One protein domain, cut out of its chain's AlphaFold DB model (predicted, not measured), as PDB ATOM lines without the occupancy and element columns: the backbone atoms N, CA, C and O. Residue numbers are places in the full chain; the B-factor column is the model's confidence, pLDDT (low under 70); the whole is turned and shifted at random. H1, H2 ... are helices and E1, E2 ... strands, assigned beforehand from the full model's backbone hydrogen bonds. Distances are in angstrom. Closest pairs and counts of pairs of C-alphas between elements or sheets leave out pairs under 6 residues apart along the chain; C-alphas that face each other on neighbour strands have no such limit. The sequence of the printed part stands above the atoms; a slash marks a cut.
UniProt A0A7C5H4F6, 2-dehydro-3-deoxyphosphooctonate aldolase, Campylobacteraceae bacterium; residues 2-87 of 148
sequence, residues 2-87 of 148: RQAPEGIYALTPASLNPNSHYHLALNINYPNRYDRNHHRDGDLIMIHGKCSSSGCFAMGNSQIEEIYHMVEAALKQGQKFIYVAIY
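AT A GLANCE: This is residues 2 to 87 of the 148 residues of the protein "2-dehydro-3-deoxyphosphooctonate aldolase" of Campylobacteraceae bacterium (UniProt A0A7C5H4F6). The long helix H2 packs along one side of two small two-stranded antiparallel sheets, E1-E4 and E2-E3, while short H1 lies far from H2, across the domain. The 86 printed residues hold two named helices and four strands, in the order E1 E2 H1 E3 H2 E4; the class is mixed, with under half of the residues in named elements. The whole is compact, with a radius of gyration of the C-alphas of 12.6 A and spans of 33 by 31 by 22 A.

HOW THE PARTS SIT: E1, residues 7 to 11, and E4, residues 82 to 86, are antiparallel neighbours; N 9 and O 84 are 2.8 A apart. E2, residues 25 to 27, and E3, residues 46 to 48, are antiparallel neighbours too, with N 26 and O 47 at 2.8 A. In H2, residues 61 to 76, the C-alpha of Ile 64 is 5.9 A from that of His 48, the closest pair with E3; Val 71 and Ile 82 are the closest C-alphas with E4, 7.0 A. H1, residues 33 to 37, and E1 are near each other, with 7 pairs of C-alphas within 10 A. In H1 and H2 every O i to N i+4 pair is within hydrogen-bond range.

IN THESE COORDINATES: From first to last C-alpha, E1 measures 13.3 A, E4 13.1 A and H2 21.8 A. C-alpha 7 is at (38.254, 13.106, 0.207) and C-alpha 86 at (38.354, 18.317, -0.249).

THE WHOLE: The printed part has no cut. The links E1 to E2 and E3 to H2 are long. No printed residue is under 70 in pLDDT.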
ATOM      1  N   ARG A   2      54.034  15.165  -1.157       81.31
ATOM      2  CA  ARG A   2      53.715  16.591  -1.395       81.31
ATOM      3  C   ARG A   2      52.348  16.829  -2.057       81.31
ATOM      4  O   ARG A   2      52.111  17.928  -2.551       81.31
ATOM      5  N   GLN A   3      51.457  15.838  -2.056       85.56
ATOM      6  CA  GLN A   3      50.099  15.989  -2.564       85.56
ATOM      7  C   GLN A   3      49.147  16.294  -1.413       85.56
ATOM      8  O   GLN A   3      49.234  15.707  -0.337       85.56
ATOM      9  N   ALA A   4      48.242  17.242  -1.643       89.31
ATOM     10  CA  ALA A   4      47.119  17.449  -0.748       89.31
ATOM     11  C   ALA A   4      46.091  16.336  -0.994       89.31
ATOM     12  O   ALA A   4      45.804  16.026  -2.154       89.31
ATOM     13  N   PRO A   5      45.533  15.717   0.053       94.19
ATOM     14  CA  PRO A   5      44.641  14.594  -0.136       94.19
ATOM     15  C   PRO A   5      43.243  15.072  -0.535       94.19
ATOM     16  O   PRO A   5      42.727  16.071  -0.037       94.19
ATOM     17  N   GLU A   6      42.590  14.303  -1.394       95.94
ATOM     18  CA  GLU A   6      41.196  14.506  -1.779       95.94
ATOM     19  C   GLU A   6      40.313  13.519  -1.020       95.94
ATOM     20  O   GLU A   6      40.660  12.342  -0.866       95.94
ATOM     21  N   GLY A   7      39.154  13.968  -0.543       96.75
ATOM     22  CA  GLY A   7      38.254  13.106   0.207       96.75
ATOM     23  C   GLY A   7      37.454  13.818   1.282       96.75
ATOM     24  O   GLY A   7      37.309  15.040   1.287       96.75
ATOM     25  N   ILE A   8      36.908  13.004   2.182       96.94
ATOM     26  CA  ILE A   8      36.017  13.448   3.244       96.94
ATOM     27  C   ILE A   8      36.660  13.216   4.606       96.94
ATOM     28  O   ILE A   8      37.013  12.093   4.963       96.94
ATOM     29  N   TYR A   9      36.757  14.279   5.384       96.75
ATOM     30  CA  TYR A   9      37.456  14.340   6.654       96.75
ATOM     31  C   TYR A   9      36.564  14.957   7.730       96.75
ATOM     32  O   TYR A   9      35.492  15.504   7.451       96.75
ATOM     33  N   ALA A  10      37.001  14.855   8.980       95.75
ATOM     34  CA  ALA A  10      36.269  15.402  10.109       95.75
ATOM     35  C   ALA A  10      37.236  16.035  11.102       95.75
ATOM     36  O   ALA A  10      38.177  15.380  11.545       95.75
ATOM     37  N   LEU A  11      36.970  17.283  11.480       97.38
ATOM     38  CA  LEU A  11      37.669  17.942  12.576       97.38
ATOM     39  C   LEU A  11      36.980  17.596  13.887       97.38
ATOM     40  O   LEU A  11      35.755  17.659  13.988       97.38
ATOM     41  N   THR A  12      37.772  17.258  14.892       97.06
ATOM     42  CA  THR A  12      37.316  16.999  16.264       97.06
ATOM     43  C   THR A  12      38.042  17.955  17.213       97.06
ATOM     44  O   THR A  12      38.927  18.679  16.759       97.06
ATOM     45  N   PRO A  13      37.746  17.982  18.525       97.31
ATOM     46  CA  PRO A  13      38.527  18.797  19.458       97.31
ATOM     47  C   PRO A  13      40.040  18.530  19.387       97.31
ATOM     48  O   PRO A  13      40.828  19.461  19.503       97.31
ATOM     49  N   ALA A  14      40.452  17.289  19.100       96.31
ATOM     50  CA  ALA A  14      41.860  16.919  18.930       96.31
ATOM     51  C   ALA A  14      42.502  17.466  17.638       96.31
ATOM     52  O   ALA A  14      43.720  17.426  17.494       96.31
ATOM     53  N   SER A  15      41.703  17.981  16.698       97.31
ATOM     54  CA  SER A  15      42.207  18.630  15.484       97.31
ATOM     55  C   SER A  15      42.767  20.028  15.742       97.31
ATOM     56  O   SER A  15      43.510  20.530  14.903       97.31
ATOM     57  N   LEU A  16      42.388  20.672  16.848       97.69
ATOM     58  CA  LEU A  16      42.780  22.042  17.172       97.69
ATOM     59  C   LEU A  16      44.260  22.106  17.571       97.69
ATOM     60  O   LEU A  16      44.676  21.464  18.533       97.69
ATOM     61  N   ASN A  17      45.047  22.920  16.867       97.25
ATOM     62  CA  ASN A  17      46.427  23.228  17.230       97.25
ATOM     63  C   ASN A  17      46.638  24.753  17.349       97.25
ATOM     64  O   ASN A  17      47.025  25.399  16.366       97.25
ATOM     65  N   PRO A  18      46.405  25.335  18.543       96.50
ATOM     66  CA  PRO A  18      46.569  26.773  18.770       96.50
ATOM     67  C   PRO A  18      48.040  27.203  18.829       96.50
ATOM     68  O   PRO A  18      48.347  28.363  18.596       96.50
ATOM     69  N   ASN A  19      48.958  26.274  19.113       95.06
ATOM     70  CA  ASN A  19      50.388  26.549  19.287       95.06
ATOM     71  C   ASN A  19      51.194  26.224  18.020       95.06
ATOM     72  O   ASN A  19      52.366  25.851  18.081       95.06
ATOM     73  N   SER A  20      50.555  26.314  16.854       92.56
ATOM     74  CA  SER A  20      51.193  26.004  15.581       92.56
ATOM     75  C   SER A  20      52.323  26.987  15.276       92.56
ATOM     76  O   SER A  20      52.138  28.204  15.289       92.56
ATOM     77  N   HIS A  21      53.474  26.473  14.836       90.75
ATOM     78  CA  HIS A  21      54.539  27.309  14.270       90.75
ATOM     79  C   HIS A  21      54.106  28.053  12.992       90.75
ATOM     80  O   HIS A  21      54.837  28.919  12.508       90.75
ATOM     81  N   TYR A  22      52.919  27.757  12.450       90.31
ATOM     82  CA  TYR A  22      52.293  28.414  11.302       90.31
ATOM     83  C   TYR A  22      51.119  29.332  11.695       90.31
ATOM     84  O   TYR A  22      50.180  29.476  10.917       90.31
ATOM     85  N   HIS A  23      51.197  29.979  12.868       91.75
ATOM     86  CA  HIS A  23      50.178  30.864  13.467       91.75
ATOM     87  C   HIS A  23      49.025  30.107  14.137       91.75
ATOM     88  O   HIS A  23      48.903  30.145  15.351       91.75
ATOM     89  N   LEU A  24      48.243  29.351  13.367       96.25
ATOM     90  CA  LEU A  24      47.171  28.462  13.835       96.25
ATOM     91  C   LEU A  24      47.092  27.261  12.893       96.25
ATOM     92  O   LEU A  24      47.480  27.373  11.725       96.25
ATOM     93  N   ALA A  25      46.616  26.111  13.376       96.69
ATOM     94  CA  ALA A  25      46.403  24.952  12.516       96.69
ATOM     95  C   ALA A  25      45.234  24.059  12.952       96.69
ATOM     96  O   ALA A  25      44.920  23.934  14.135       96.69
ATOM     97  N   LEU A  26      44.634  23.399  11.964       97.94
ATOM     98  CA  LEU A  26      43.611  22.373  12.116       97.94
ATOM     99  C   LEU A  26      44.072  21.095  11.417       97.94
ATOM    100  O   LEU A  26      44.261  21.098  10.200       97.94
ATOM    101  N   ASN A  27      44.219  20.000  12.161       96.62
ATOM    102  CA  ASN A  27      44.517  18.692  11.582       96.62
ATOM    103  C   ASN A  27      43.251  18.078  10.978       96.62
ATOM    104  O   ASN A  27      42.271  17.849  11.693       96.62
ATOM    105  N   ILE A  28      43.278  17.764   9.679       96.50
ATOM    106  CA  ILE A  28      42.124  17.157   8.997       96.50
ATOM    107  C   ILE A  28      41.905  15.683   9.376       96.50
ATOM    108  O   ILE A  28      40.904  15.098   8.984       96.50
ATOM    109  N   ASN A  29      42.810  15.073  10.148       95.38
ATOM    110  CA  ASN A  29      42.783  13.655  10.526       95.38
ATOM    111  C   ASN A  29      42.933  12.705   9.324       95.38
ATOM    112  O   ASN A  29      42.262  11.675   9.227       95.38
ATOM    113  N   TYR A  30      43.829  13.064   8.404       95.62
ATOM    114  CA  TYR A  30      44.340  12.153   7.384       95.62
ATOM    115  C   TYR A  30      45.358  11.170   8.007       95.62
ATOM    116  O   TYR A  30      46.137  11.595   8.866       95.62
ATOM    117  N   PRO A  31      45.397   9.890   7.585       96.06
ATOM    118  CA  PRO A  31      44.504   9.244   6.624       96.06
ATOM    119  C   PRO A  31      43.154   8.892   7.256       96.06
ATOM    120  O   PRO A  31      43.073   8.491   8.421       96.06
ATOM    121  N   ASN A  32      42.072   8.971   6.484       95.12
ATOM    122  CA  ASN A  32      40.771   8.464   6.919       95.12
ATOM    123  C   ASN A  32      40.640   6.948   6.610       95.12
ATOM    124  O   ASN A  32      41.596   6.266   6.233       95.12
ATOM    125  N   ARG A  33      39.442   6.369   6.780       95.75
ATOM    126  CA  ARG A  33      39.203   4.942   6.469       95.75
ATOM    127  C   ARG A  33      39.338   4.614   4.975       95.75
ATOM    128  O   ARG A  33      39.754   3.508   4.643       95.75
ATOM    129  N   TYR A  34      38.955   5.532   4.090       96.62
ATOM    130  CA  TYR A  34      39.084   5.369   2.643       96.62
ATOM    131  C   TYR A  34      40.558   5.306   2.257       96.62
ATOM    132  O   TYR A  34      40.956   4.386   1.547       96.62
ATOM    133  N   ASP A  35      41.358   6.234   2.778       96.62
ATOM    134  CA  ASP A  35      42.794   6.319   2.519       96.62
ATOM    135  C   ASP A  35      43.514   5.042   2.959       96.62
ATOM    136  O   ASP A  35      44.200   4.410   2.156       96.62
ATOM    137  N   ARG A  36      43.246   4.577   4.187       95.62
ATOM    138  CA  ARG A  36      43.810   3.319   4.706       95.62
ATOM    139  C   ARG A  36      43.426   2.095   3.871       95.62
ATOM    140  O   ARG A  36      44.268   1.232   3.646       95.62
ATOM    141  N   ASN A  37      42.187   2.019   3.381       96.06
ATOM    142  CA  ASN A  37      41.746   0.922   2.506       96.06
ATOM    143  C   ASN A  37      42.447   0.918   1.136       96.06
ATOM    144  O   ASN A  37      42.422  -0.104   0.459       96.06
ATOM    145  N   HIS A  38      43.040   2.041   0.727       95.19
ATOM    146  CA  HIS A  38      43.848   2.157  -0.489       95.19
ATOM    147  C   HIS A  38      45.348   2.174  -0.188       95.19
ATOM    148  O   HIS A  38      46.129   2.571  -1.048       95.19
ATOM    149  N   HIS A  39      45.745   1.772   1.023       94.69
ATOM    150  CA  HIS A  39      47.136   1.762   1.472       94.69
ATOM    151  C   HIS A  39      47.831   3.124   1.351       94.69
ATOM    152  O   HIS A  39      49.045   3.187   1.183       94.69
ATOM    153  N   ARG A  40      47.065   4.219   1.436       94.19
ATOM    154  CA  ARG A  40      47.632   5.562   1.526       94.19
ATOM    155  C   ARG A  40      48.121   5.805   2.949       94.19
ATOM    156  O   ARG A  40      47.421   5.483   3.914       94.19
ATOM    157  N   ASP A  41      49.304   6.384   3.056       92.25
ATOM    158  CA  ASP A  41      49.998   6.683   4.299       92.25
ATOM    159  C   ASP A  41      50.373   8.172   4.381       92.25
ATOM    160  O   ASP A  41      49.944   8.984   3.555       92.25
ATOM    161  N   GLY A  42      51.127   8.529   5.421       88.88
ATOM    162  CA  GLY A  42      51.430   9.905   5.805       88.88
ATOM    163  C   GLY A  42      50.539  10.399   6.941       88.88
ATOM    164  O   GLY A  42      49.673   9.680   7.435       88.88
ATOM    165  N   ASP A  43      50.772  11.628   7.377       87.81
ATOM    166  CA  ASP A  43      50.078  12.261   8.493       87.81
ATOM    167  C   ASP A  43      50.150  13.795   8.381       87.81
ATOM    168  O   ASP A  43      50.581  14.346   7.367       87.81
ATOM    169  N   LEU A  44      49.669  14.484   9.422       85.25
ATOM    170  CA  LEU A  44      49.871  15.923   9.641       85.25
ATOM    171  C   LEU A  44      49.460  16.830   8.467       85.25
ATOM    172  O   LEU A  44      50.041  17.894   8.256       85.25
ATOM    173  N   ILE A  45      48.402  16.456   7.745       92.38
ATOM    174  CA  ILE A  45      47.777  17.340   6.762       92.38
ATOM    175  C   ILE A  45      46.959  18.399   7.506       92.38
ATOM    176  O   ILE A  45      45.939  18.107   8.137       92.38
ATOM    177  N   MET A  46      47.428  19.644   7.436       94.44
ATOM    178  CA  MET A  46      46.874  20.760   8.200       94.44
ATOM    179  C   MET A  46      46.200  21.790   7.298       94.44
ATOM    180  O   MET A  46      46.673  22.067   6.199       94.44
ATOM    181  N   ILE A  47      45.156  22.433   7.810       96.62
ATOM    182  CA  ILE A  47      44.709  23.753   7.353       96.62
ATOM    183  C   ILE A  47      45.368  24.769   8.283       96.62
ATOM    184  O   ILE A  47      45.183  24.669   9.494       96.62
ATOM    185  N   HIS A  48      46.184  25.688   7.767       96.44
ATOM    186  CA  HIS A  48      47.018  26.548   8.611       96.44
ATOM    187  C   HIS A  48      47.248  27.950   8.027       96.44
ATOM    188  O   HIS A  48      46.921  28.221   6.871       96.44
ATOM    189  N   GLY A  49      47.819  28.845   8.838       94.62
ATOM    190  CA  GLY A  49      48.210  30.199   8.430       94.62
ATOM    191  C   GLY A  49      49.504  30.243   7.614       94.62
ATOM    192  O   GLY A  49      50.006  29.221   7.162       94.62
ATOM    193  N   LYS A  50      50.105  31.422   7.446       91.69
ATOM    194  CA  LYS A  50      51.284  31.634   6.575       91.69
ATOM    195  C   LYS A  50      51.048  31.168   5.118       91.69
ATOM    196  O   LYS A  50      49.954  30.759   4.747       91.69
ATOM    197  N   CYS A  51      52.079  31.280   4.276       82.06
ATOM    198  CA  CYS A  51      51.961  31.087   2.821       82.06
ATOM    199  C   CYS A  51      52.657  29.825   2.278       82.06
ATOM    200  O   CYS A  51      52.583  29.561   1.083       82.06
ATOM    201  N   SER A  52      53.369  29.058   3.110       76.81
ATOM    202  CA  SER A  52      54.153  27.899   2.655       76.81
ATOM    203  C   SER A  52      53.459  26.592   3.012       76.81
ATOM    204  O   SER A  52      53.130  26.385   4.175       76.81
ATOM    205  N   SER A  53      53.279  25.704   2.036       75.00
ATOM    206  CA  SER A  53      52.763  24.353   2.258       75.00
ATOM    207  C   SER A  53      53.494  23.324   1.388       75.00
ATOM    208  O   SER A  53      54.081  23.642   0.356       75.00
ATOM    209  N   SER A  54      53.487  22.066   1.824       74.56
ATOM    210  CA  SER A  54      53.929  20.906   1.038       74.56
ATOM    211  C   SER A  54      52.932  19.765   1.244       74.56
ATOM    212  O   SER A  54      53.234  18.792   1.924       74.56
ATOM    213  N   GLY A  55      51.718  19.935   0.707       77.88
ATOM    214  CA  GLY A  55      50.578  19.018   0.893       77.88
ATOM    215  C   GLY A  55      49.530  19.494   1.915       77.88
ATOM    216  O   GLY A  55      48.445  18.929   1.985       77.88
ATOM    217  N   CYS A  56      49.825  20.558   2.667       89.19
ATOM    218  CA  CYS A  56      48.885  21.230   3.569       89.19
ATOM    219  C   CYS A  56      48.094  22.345   2.862       89.19
ATOM    220  O   CYS A  56      48.428  22.765   1.756       89.19
ATOM    221  N   PHE A  57      47.078  22.877   3.535       91.44
ATOM    222  CA  PHE A  57      46.249  23.974   3.047       91.44
ATOM    223  C   PHE A  57      46.635  25.285   3.741       91.44
ATOM    224  O   PHE A  57      46.178  25.575   4.848       91.44
ATOM    225  N   ALA A  58      47.489  26.075   3.087       93.69
ATOM    226  CA  ALA A  58      47.895  27.396   3.564       93.69
ATOM    227  C   ALA A  58      46.815  28.440   3.230       93.69
ATOM    228  O   ALA A  58      46.597  28.757   2.062       93.69
ATOM    229  N   MET A  59      46.142  28.960   4.255       93.75
ATOM    230  CA  MET A  59      45.042  29.924   4.127       93.75
ATOM    231  C   MET A  59      45.502  31.380   4.265       93.75
ATOM    232  O   MET A  59      44.785  32.285   3.852       93.75
ATOM    233  N   GLY A  60      46.689  31.613   4.834       94.31
ATOM    234  CA  GLY A  60      47.087  32.925   5.349       94.31
ATOM    235  C   GLY A  60      46.549  33.175   6.764       94.31
ATOM    236  O   GLY A  60      45.636  32.494   7.228       94.31
ATOM    237  N   ASN A  61      47.166  34.115   7.488       95.75
ATOM    238  CA  ASN A  61      46.899  34.306   8.922       95.75
ATOM    239  C   ASN A  61      45.459  34.761   9.205       95.75
ATOM    240  O   ASN A  61      44.798  34.174  10.049       95.75
ATOM    241  N   SER A  62      44.960  35.752   8.466       96.19
ATOM    242  CA  SER A  62      43.612  36.289   8.686       96.19
ATOM    243  C   SER A  62      42.522  35.242   8.429       96.19
ATOM    244  O   SER A  62      41.603  35.091   9.227       96.19
ATOM    245  N   GLN A  63      42.651  34.462   7.353       96.88
ATOM    246  CA  GLN A  63      41.681  33.423   7.019       96.88
ATOM    247  C   GLN A  63      41.720  32.267   8.022       96.88
ATOM    248  O   GLN A  63      40.667  31.758   8.404       96.88
ATOM    249  N   ILE A  64      42.912  31.833   8.464       97.62
ATOM    250  CA  ILE A  64      42.976  30.746   9.446       97.62
ATOM    251  C   ILE A  64      42.434  31.174  10.808       97.62
ATOM    252  O   ILE A  64      41.838  30.339  11.472       97.62
ATOM    253  N   GLU A  65      42.594  32.431  11.225       97.94
ATOM    254  CA  GLU A  65      41.997  32.934  12.471       97.94
ATOM    255  C   GLU A  65      40.476  32.774  12.453       97.94
ATOM    256  O   GLU A  65      39.908  32.175  13.366       97.94
ATOM    257  N   GLU A  66      39.821  33.222  11.380       98.06
ATOM    258  CA  GLU A  66      38.370  33.103  11.234       98.06
ATOM    259  C   GLU A  66      37.926  31.631  11.240       98.06
ATOM    260  O   GLU A  66      37.074  31.229  12.037       98.06
ATOM    261  N   ILE A  67      38.554  30.798  10.402       97.62
ATOM    262  CA  ILE A  67      38.236  29.368  10.300       97.62
ATOM    263  C   ILE A  67      38.454  28.669  11.648       97.62
ATOM    264  O   ILE A  67      37.589  27.918  12.103       97.62
ATOM    265  N   TYR A  68      39.597  28.905  12.293       98.31
ATOM    266  CA  TYR A  68      39.962  28.268  13.554       98.31
ATOM    267  C   TYR A  68      38.977  28.639  14.659       98.31
ATOM    268  O   TYR A  68      38.479  27.745  15.340       98.31
ATOM    269  N   HIS A  69      38.646  29.923  14.818       98.12
ATOM    270  CA  HIS A  69      37.718  30.361  15.857       98.12
ATOM    271  C   HIS A  69      36.293  29.854  15.624       98.12
ATOM    272  O   HIS A  69      35.645  29.432  16.582       98.12
ATOM    273  N   MET A  70      35.816  29.802  14.374       98.12
ATOM    274  CA  MET A  70      34.518  29.192  14.062       98.12
ATOM    275  C   MET A  70      34.488  27.699  14.410       98.12
ATOM    276  O   MET A  70      33.542  27.226  15.045       98.12
ATOM    277  N   VAL A  71      35.528  26.953  14.020       98.06
ATOM    278  CA  VAL A  71      35.649  25.518  14.318       98.06
ATOM    279  C   VAL A  71      35.737  25.289  15.825       98.06
ATOM    280  O   VAL A  71      34.997  24.468  16.366       98.06
ATOM    281  N   GLU A  72      36.602  26.030  16.513       98.38
ATOM    282  CA  GLU A  72      36.777  25.937  17.957       98.38
ATOM    283  C   GLU A  72      35.466  26.236  18.695       98.38
ATOM    284  O   GLU A  72      35.066  25.457  19.563       98.38
ATOM    285  N   ALA A  73      34.771  27.317  18.336       98.38
ATOM    286  CA  ALA A  73      33.506  27.695  18.955       98.38
ATOM    287  C   ALA A  73      32.434  26.618  18.755       98.38
ATOM    288  O   ALA A  73      31.790  26.215  19.724       98.38
ATOM    289  N   ALA A  74      32.271  26.099  17.533       97.75
ATOM    290  CA  ALA A  74      31.301  25.045  17.244       97.75
ATOM    291  C   ALA A  74      31.577  23.767  18.055       97.75
ATOM    292  O   ALA A  74      30.657  23.180  18.631       97.75
ATOM    293  N   LEU A  75      32.846  23.352  18.142       97.44
ATOM    294  CA  LEU A  75      33.252  22.174  18.909       97.44
ATOM    295  C   LEU A  75      33.053  22.382  20.420       97.44
ATOM    296  O   LEU A  75      32.508  21.503  21.089       97.44
ATOM    297  N   LYS A  76      33.418  23.555  20.961       96.88
ATOM    298  CA  LYS A  76      33.196  23.912  22.377       96.88
ATOM    299  C   LYS A  76      31.706  23.991  22.737       96.88
ATOM    300  O   LYS A  76      31.338  23.633  23.849       96.88
ATOM    301  N   GLN A  77      30.852  24.397  21.796       97.38
ATOM    302  CA  GLN A  77      29.388  24.451  21.940       97.38
ATOM    303  C   GLN A  77      28.703  23.075  21.774       97.38
ATOM    304  O   GLN A  77      27.478  22.986  21.737       97.38
ATOM    305  N   GLY A  78      29.469  21.983  21.671       95.06
ATOM    306  CA  GLY A  78      28.940  20.617  21.685       95.06
ATOM    307  C   GLY A  78      28.735  19.980  20.310       95.06
ATOM    308  O   GLY A  78      28.252  18.844  20.231       95.06
ATOM    309  N   GLN A  79      29.125  20.637  19.212       95.19
ATOM    310  CA  GLN A  79      29.177  19.951  17.925       95.19
ATOM    311  C   GLN A  79      30.258  18.861  17.969       95.19
ATOM    312  O   GLN A  79      31.430  19.134  18.195       95.19
ATOM    313  N   LYS A  80      29.872  17.599  17.735       93.56
ATOM    314  CA  LYS A  80      30.789  16.448  17.873       93.56
ATOM    315  C   LYS A  80      31.967  16.479  16.893       93.56
ATOM    316  O   LYS A  80      33.045  15.990  17.219       93.56
ATOM    317  N   PHE A  81      31.738  16.991  15.686       94.81
ATOM    318  CA  PHE A  81      32.754  17.139  14.647       94.81
ATOM    319  C   PHE A  81      32.334  18.177  13.598       94.81
ATOM    320  O   PHE A  81      31.140  18.411  13.386       94.81
ATOM    321  N   ILE A  82      33.306  18.755  12.896       95.12
ATOM    322  CA  ILE A  82      33.093  19.603  11.713       95.12
ATOM    323  C   ILE A  82      33.459  18.802  10.465       95.12
ATOM    324  O   ILE A  82      34.511  18.171  10.420       95.12
ATOM    325  N   TYR A  83      32.592  18.806   9.458       94.25
ATOM    326  CA  TYR A  83      32.818  18.096   8.199       94.25
ATOM    327  C   TYR A  83      33.753  18.899   7.289       94.25
ATOM    328  O   TYR A  83      33.518  20.085   7.073       94.25
ATOM    329  N   VAL A  84      34.778  18.254   6.733       96.12
ATOM    330  CA  VAL A  84      35.704  18.861   5.768       96.12
ATOM    331  C   VAL A  84      35.695  18.013   4.507       96.12
ATOM    332  O   VAL A  84      36.021  16.829   4.550       96.12
ATOM    333  N   ALA A  85      35.325  18.609   3.381       96.19
ATOM    334  CA  ALA A  85      35.375  17.947   2.087       96.19
ATOM    335  C   ALA A  85      36.380  18.642   1.182       96.19
ATOM    336  O   ALA A  85      36.350  19.863   1.033       96.19
ATOM    337  N   ILE A  86      37.258  17.846   0.586       96.62
ATOM    338  CA  ILE A  86      38.354  18.317  -0.249       96.62
ATOM    339  C   ILE A  86      38.181  17.680  -1.617       96.62
ATOM    340  O   ILE A  86      38.203  16.455  -1.752       96.62
ATOM    341  N   TYR A  87      37.981  18.524  -2.621       96.25
ATOM    342  CA  TYR A  87      37.705  18.112  -3.989       96.25
ATOM    343  C   TYR A  87      38.758  18.697  -4.936       96.25
ATOM    344  O   TYR A  87      39.206  19.821  -4.707       96.25
TER     345      TYR A  87